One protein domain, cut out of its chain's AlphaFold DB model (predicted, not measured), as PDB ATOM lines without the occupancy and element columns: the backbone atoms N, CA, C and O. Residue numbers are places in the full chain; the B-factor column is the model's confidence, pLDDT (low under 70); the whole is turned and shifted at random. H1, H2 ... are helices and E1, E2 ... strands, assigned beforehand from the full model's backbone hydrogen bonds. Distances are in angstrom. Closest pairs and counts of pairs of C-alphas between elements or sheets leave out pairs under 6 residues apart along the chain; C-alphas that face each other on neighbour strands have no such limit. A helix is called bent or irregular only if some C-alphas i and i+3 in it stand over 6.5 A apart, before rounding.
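What this domain is: This is residues 2 to 52 of the 52 residues of an uncharacterized protein of Pseudomonas syringae pv. avii (UniProt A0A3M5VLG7). A long, thin, rod-shaped model has a small two-stranded hairpin, E1 and E2, at one end, a single helix, H1, along the rod farther on, and a tail without a named element, residues 40 to 52, at the other end. It has no compact core: the hairpin and the helix follow each other along the length, joined by a loop. The printed part has 51 residues, with two named strands and then one named helix, in the order E1, E2, H1; the sheet order is E1 - E2, antiparallel. The class is mixed, helices and strands, with 23 residues, under half, in named elements. The whole is extended, with a radius of gyration of the C-alphas of 15.9 A and spans of 49 by 18 by 15 A.

How they stand to each other: Strands E1, residues 7 to 10, and E2, residues 13 to 16, form a hairpin over a tight link of 2 residues. They are antiparallel neighbours, with 163 degrees between their directions. The C-alphas of Gly 7 and Val 16 face each other at 4.1 A. N 8 and O 15 are within hydrogen-bond range at 2.8 A, and N 15 and O 8 at 2.9 A. A short link of 8 residues leads from E2 to helix H1, residues 25 to 39. E1 and H1 are apart, with no C-alpha of the one within 8 A of the other. In H1 every O i to N i+4 pair is within hydrogen-bond range.

Where its parts are: E1 begins at C-alpha 7, (245.580, 112.808, 134.782), and measures 10.0 A from first to last C-alpha. E2 measures 9.6 A. H1 measures 20.9 A, from C-alpha 25 at (230.134, 113.791, 131.106) to C-alpha 39 at (223.136, 131.900, 138.761), and is not bent.

The domain as a whole: The two C-alphas farthest apart, those of Asp 12 and Val 52, are 49.3 A apart. The printed part has no cut, no link between named elements is long, and Val 52 is the chain's last residue. The C-alphas of residues 40 to 52 lie 16 to 26 A from the mean of the C-alphas. The mean pLDDT of the printed part is 96.8, and no printed residue is under 70.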
ATOM      1  N   ILE A   2     234.521 123.970 139.625       95.69
ATOM      2  CA  ILE A   2     235.010 122.588 139.485       95.69
ATOM      3  C   ILE A   2     236.181 122.614 138.507       95.69
ATOM      4  O   ILE A   2     236.043 123.182 137.425       95.69
ATOM      5  N   THR A   3     237.290 121.975 138.873       97.12
ATOM      6  CA  THR A   3     238.463 121.806 138.008       97.12
ATOM      7  C   THR A   3     238.659 120.312 137.734       97.12
ATOM      8  O   THR A   3     239.022 119.579 138.655       97.12
ATOM      9  N   PRO A   4     238.375 119.822 136.514       96.81
ATOM     10  CA  PRO A   4     238.591 118.424 136.150       96.81
ATOM     11  C   PRO A   4     240.081 118.061 136.179       96.81
ATOM     12  O   PRO A   4     240.919 118.845 135.739       96.81
ATOM     13  N   ILE A   5     240.406 116.856 136.649       97.69
ATOM     14  CA  ILE A   5     241.768 116.315 136.601       97.69
ATOM     15  C   ILE A   5     241.862 115.392 135.388       97.69
ATOM     16  O   ILE A   5     241.231 114.337 135.364       97.69
ATOM     17  N   GLY A   6     242.641 115.793 134.380       97.06
ATOM     18  CA  GLY A   6     242.861 114.969 133.188       97.06
ATOM     19  C   GLY A   6     243.717 113.737 133.484       97.06
ATOM     20  O   GLY A   6     243.399 112.630 133.048       97.06
ATOM     21  N   GLY A   7     244.755 113.906 134.305       96.88
ATOM     22  CA  GLY A   7     245.580 112.808 134.782       96.88
ATOM     23  C   GLY A   7     246.434 113.166 135.993       96.88
ATOM     24  O   GLY A   7     246.541 114.329 136.379       96.88
ATOM     25  N   PHE A   8     247.016 112.139 136.598       97.38
ATOM     26  CA  PHE A   8     247.878 112.217 137.766       97.38
ATOM     27  C   PHE A   8     249.164 111.435 137.497       97.38
ATOM     28  O   PHE A   8     249.108 110.252 137.157       97.38
ATOM     29  N   SER A   9     250.308 112.104 137.637       98.06
ATOM     30  CA  SER A   9     251.620 111.487 137.452       98.06
ATOM     31  C   SER A   9     252.214 111.061 138.788       98.06
ATOM     32  O   SER A   9     252.326 111.874 139.706       98.06
ATOM     33  N   TYR A  10     252.652 109.811 138.874       98.12
ATOM     34  CA  TYR A  10     253.357 109.278 140.033       98.12
ATOM     35  C   TYR A  10     254.288 108.137 139.618       98.12
ATOM     36  O   TYR A  10     253.875 107.264 138.864       98.12
ATOM     37  N   GLN A  11     255.533 108.147 140.112       97.38
ATOM     38  CA  GLN A  11     256.559 107.135 139.795       97.38
ATOM     39  C   GLN A  11     256.680 106.853 138.285       97.38
ATOM     40  O   GLN A  11     256.551 105.716 137.842       97.38
ATOM     41  N   ASP A  12     256.856 107.913 137.490       97.12
ATOM     42  CA  ASP A  12     256.961 107.856 136.021       97.12
ATOM     43  C   ASP A  12     255.745 107.243 135.294       97.12
ATOM     44  O   ASP A  12     255.779 107.010 134.086       97.12
ATOM     45  N   ASN A  13     254.629 107.031 135.999       97.81
ATOM     46  CA  ASN A  13     253.364 106.591 135.432       97.81
ATOM     47  C   ASN A  13     252.352 107.740 135.409       97.81
ATOM     48  O   ASN A  13     252.093 108.370 136.434       97.81
ATOM     49  N   LEU A  14     251.757 107.989 134.241       97.94
ATOM     50  CA  LEU A  14     250.648 108.923 134.084       97.94
ATOM     51  C   LEU A  14     249.327 108.153 134.067       97.94
ATOM     52  O   LEU A  14     248.984 107.510 133.073       97.94
ATOM     53  N   HIS A  15     248.556 108.272 135.143       98.19
ATOM     54  CA  HIS A  15     247.184 107.790 135.179       98.19
ATOM     55  C   HIS A  15     246.257 108.833 134.554       98.19
ATOM     56  O   HIS A  15     246.119 109.931 135.087       98.19
ATOM     57  N   VAL A  16     245.606 108.502 133.439       98.12
ATOM     58  CA  VAL A  16     244.582 109.348 132.804       98.12
ATOM     59  C   VAL A  16     243.206 108.874 133.258       98.12
ATOM     60  O   VAL A  16     242.862 107.712 133.060       98.12
ATOM     61  N   PHE A  17     242.410 109.768 133.849       97.88
ATOM     62  CA  PHE A  17     241.090 109.405 134.384       97.88
ATOM     63  C   PHE A  17     240.013 109.322 133.298       97.88
ATOM     64  O   PHE A  17     239.174 108.425 133.314       97.88
ATOM     65  N   TYR A  18     240.005 110.283 132.372       97.75
ATOM     66  CA  TYR A  18     239.023 110.348 131.286       97.75
ATOM     67  C   TYR A  18     239.667 110.819 129.982       97.75
ATOM     68  O   TYR A  18     239.757 110.062 129.022       97.75
ATOM     69  N   SER A  19     240.145 112.062 129.957       97.25
ATOM     70  CA  SER A  19     240.853 112.668 128.830       97.25
ATOM     71  C   SER A  19     241.740 113.793 129.362       97.25
ATOM     72  O   SER A  19     241.429 114.401 130.387       97.25
ATOM     73  N   GLN A  20     242.852 114.069 128.679       97.19
ATOM     74  CA  GLN A  20     243.703 115.225 128.985       97.19
ATOM     75  C   GLN A  20     243.184 116.522 128.349       97.19
ATOM     76  O   GLN A  20     243.591 117.606 128.757       97.19
ATOM     77  N   THR A  21     242.292 116.417 127.363       97.31
ATOM     78  CA  THR A  21     241.769 117.545 126.576       97.31
ATOM     79  C   THR A  21     240.279 117.777 126.785       97.31
ATOM     80  O   THR A  21     239.803 118.889 126.579       97.31
ATOM     81  N   ASP A  22     239.547 116.753 127.224       97.69
ATOM     82  CA  ASP A  22     238.091 116.782 127.321       97.69
ATOM     83  C   ASP A  22     237.612 116.523 128.744       97.69
ATOM     84  O   ASP A  22     238.181 115.739 129.505       97.69
ATOM     85  N   VAL A  23     236.494 117.152 129.096       97.62
ATOM     86  CA  VAL A  23     235.865 116.975 130.404       97.62
ATOM     87  C   VAL A  23     234.873 115.818 130.349       97.62
ATOM     88  O   VAL A  23     234.029 115.757 129.458       97.62
ATOM     89  N   GLY A  24     234.915 114.930 131.343       98.12
ATOM     90  CA  GLY A  24     233.985 113.806 131.441       98.12
ATOM     91  C   GLY A  24     232.516 114.226 131.614       98.12
ATOM     92  O   GLY A  24     232.228 115.245 132.255       98.12
ATOM     93  N   PRO A  25     231.553 113.426 131.119       98.06
ATOM     94  CA  PRO A  25     230.134 113.791 131.106       98.06
ATOM     95  C   PRO A  25     229.531 113.945 132.509       98.06
ATOM     96  O   PRO A  25     228.633 114.759 132.712       98.06
ATOM     97  N   VAL A  26     230.025 113.199 133.506       98.25
ATOM     98  CA  VAL A  26     229.579 113.338 134.905       98.25
ATOM     99  C   VAL A  26     230.004 114.694 135.470       98.25
ATOM    100  O   VAL A  26     229.177 115.410 136.031       98.25
ATOM    101  N   THR A  27     231.267 115.078 135.272       98.31
ATOM    102  CA  THR A  27     231.812 116.358 135.739       98.31
ATOM    103  C   THR A  27     231.097 117.541 135.090       98.31
ATOM    104  O   THR A  27     230.766 118.500 135.783       98.31
ATOM    105  N   GLN A  28     230.770 117.449 133.796       98.25
ATOM    106  CA  GLN A  28     229.959 118.464 133.112       98.25
ATOM    107  C   GLN A  28     228.558 118.606 133.728       98.25
ATOM    108  O   GLN A  28     228.100 119.724 133.955       98.25
ATOM    109  N   ARG A  29     227.880 117.490 134.041       98.12
ATOM    110  CA  ARG A  29     226.556 117.520 134.694       98.12
ATOM    111  C   ARG A  29     226.611 118.156 136.082       98.12
ATOM    112  O   ARG A  29     225.758 118.983 136.390       98.12
ATOM    113  N   LEU A  30     227.617 117.808 136.888       98.12
ATOM    114  CA  LEU A  30     227.830 118.409 138.209       98.12
ATOM    115  C   LEU A  30     228.099 119.912 138.107       98.12
ATOM    116  O   LEU A  30     227.493 120.688 138.841       98.12
ATOM    117  N   TYR A  31     228.964 120.319 137.172       98.19
ATOM    118  CA  TYR A  31     229.265 121.727 136.933       98.19
ATOM    119  C   TYR A  31     228.000 122.497 136.561       98.19
ATOM    120  O   TYR A  31     227.661 123.453 137.248       98.19
ATOM    121  N   LYS A  32     227.260 122.025 135.548       97.88
ATOM    122  CA  LYS A  32     226.016 122.655 135.089       97.88
ATOM    123  C   LYS A  32     224.981 122.773 136.209       97.88
ATOM    124  O   LYS A  32     224.347 123.815 136.329       97.88
ATOM    125  N   GLY A  33     224.819 121.723 137.019       97.12
ATOM    126  CA  GLY A  33     223.902 121.735 138.158       97.12
ATOM    127  C   GLY A  33     224.284 122.794 139.189       97.12
ATOM    128  O   GLY A  33     223.467 123.639 139.534       97.12
ATOM    129  N   LEU A  34     225.543 122.789 139.636       97.31
ATOM    130  CA  LEU A  34     226.019 123.729 140.649       97.31
ATOM    131  C   LEU A  34     225.967 125.179 140.156       97.31
ATOM    132  O   LEU A  34     225.448 126.038 140.863       97.31
ATOM    133  N   THR A  35     226.490 125.464 138.960       97.62
ATOM    134  CA  THR A  35     226.514 126.839 138.449       97.62
ATOM    135  C   THR A  35     225.123 127.345 138.117       97.62
ATOM    136  O   THR A  35     224.850 128.503 138.393       97.62
ATOM    137  N   GLY A  36     224.239 126.489 137.592       97.56
ATOM    138  CA  GLY A  36     222.851 126.868 137.334       97.56
ATOM    139  C   GLY A  36     222.100 127.229 138.616       97.56
ATOM    140  O   GLY A  36     221.344 128.193 138.633       97.56
ATOM    141  N   VAL A  37     222.356 126.520 139.720       96.94
ATOM    142  CA  VAL A  37     221.813 126.889 141.039       96.94
ATOM    143  C   VAL A  37     222.375 128.234 141.515       96.94
ATOM    144  O   VAL A  37     221.643 129.053 142.062       96.94
ATOM    145  N   GLN A  38     223.667 128.488 141.291       95.81
ATOM    146  CA  GLN A  38     224.336 129.724 141.716       95.81
ATOM    147  C   GLN A  38     223.891 130.962 140.926       95.81
ATOM    148  O   GLN A  38     223.798 132.041 141.506       95.81
ATOM    149  N   SER A  39     223.633 130.819 139.624       95.94
ATOM    150  CA  SER A  39     223.136 131.900 138.761       95.94
ATOM    151  C   SER A  39     221.623 132.105 138.862       95.94
ATOM    152  O   SER A  39     221.127 133.150 138.448       95.94
ATOM    153  N   GLY A  40     220.893 131.133 139.417       94.94
ATOM    154  CA  GLY A  40     219.430 131.128 139.458       94.94
ATOM    155  C   GLY A  40     218.762 130.552 138.204       94.94
ATOM    156  O   GLY A  40     217.542 130.616 138.099       94.94
ATOM    157  N   ASP A  41     219.527 129.963 137.277       97.25
ATOM    158  CA  ASP A  41     218.999 129.265 136.092       97.25
ATOM    159  C   ASP A  41     218.340 127.914 136.435       97.25
ATOM    160  O   ASP A  41     217.556 127.374 135.653       97.25
ATOM    161  N   ILE A  42     218.688 127.333 137.588       96.75
ATOM    162  CA  ILE A  42     218.132 126.084 138.123       96.75
ATOM    163  C   ILE A  42     217.597 126.356 139.530       96.75
ATOM    164  O   ILE A  42     218.236 127.059 140.312       96.75
ATOM    165  N   GLU A  43     216.442 125.772 139.864       96.62
ATOM    166  CA  GLU A  43     215.846 125.906 141.195       96.62
ATOM    167  C   GLU A  43     216.805 125.382 142.284       96.62
ATOM    168  O   GLU A  43     217.253 124.230 142.217       96.62
ATOM    169  N   PRO A  44     217.153 126.210 143.285       96.12
ATOM    170  CA  PRO A  44     218.046 125.806 144.356       96.12
ATOM    171  C   PRO A  44     217.327 124.886 145.350       96.12
ATOM    172  O   PRO A  44     216.137 125.062 145.619       96.12
ATOM    173  N   PRO A  45     218.051 123.975 146.018       95.75
ATOM    174  CA  PRO A  45     217.540 123.350 147.226       95.75
ATOM    175  C   PRO A  45     217.224 124.399 148.304       95.75
ATOM    176  O   PRO A  45     217.855 125.460 148.384       95.75
ATOM    177  N   ALA A  46     216.252 124.092 149.164       96.31
ATOM    178  CA  ALA A  46     215.818 125.008 150.214       96.31
ATOM    179  C   ALA A  46     216.993 125.448 151.111       96.31
ATOM    180  O   ALA A  46     217.780 124.627 151.582       96.31
ATOM    181  N   GLY A  47     217.102 126.759 151.343       95.12
ATOM    182  CA  GLY A  47     218.118 127.355 152.217       95.12
ATOM    183  C   GLY A  47     219.498 127.575 151.587       95.12
ATOM    184  O   GLY A  47     220.398 128.030 152.284       95.12
ATOM    185  N   TRP A  48     219.690 127.283 150.297       95.56
ATOM    186  CA  TRP A  48     220.998 127.447 149.643       95.56
ATOM    187  C   TRP A  48     221.307 128.880 149.200       95.56
ATOM    188  O   TRP A  48     222.475 129.260 149.146       95.56
ATOM    189  N   ILE A  49     220.286 129.675 148.869       95.25
ATOM    190  CA  ILE A  49     220.463 131.046 148.376       95.25
ATOM    191  C   ILE A  49     220.166 132.048 149.487       95.25
ATOM    192  O   ILE A  49     219.067 132.072 150.039       95.25
ATOM    193  N   VAL A  50     221.134 132.922 149.755       94.81
ATOM    194  CA  VAL A  50     220.979 134.108 150.601       94.81
ATOM    195  C   VAL A  50     221.024 135.326 149.688       94.81
ATOM    196  O   VAL A  50     222.015 135.542 148.995       94.81
ATOM    197  N   LYS A  51     219.935 136.102 149.654       87.38
ATOM    198  CA  LYS A  51     219.910 137.379 148.931       87.38
ATOM    199  C   LYS A  51     220.679 138.423 149.738       87.38
ATOM    200  O   LYS A  51     220.510 138.487 150.955       87.38
ATOM    201  N   VAL A  52     221.505 139.199 149.046       87.00
ATOM    202  CA  VAL A  52     222.334 140.278 149.604       87.00
ATOM    203  C   VAL A  52     221.793 141.614 149.128       87.00
ATOM    204  O   VAL A  52     221.368 141.666 147.950       87.00
TER     205      VAL A  52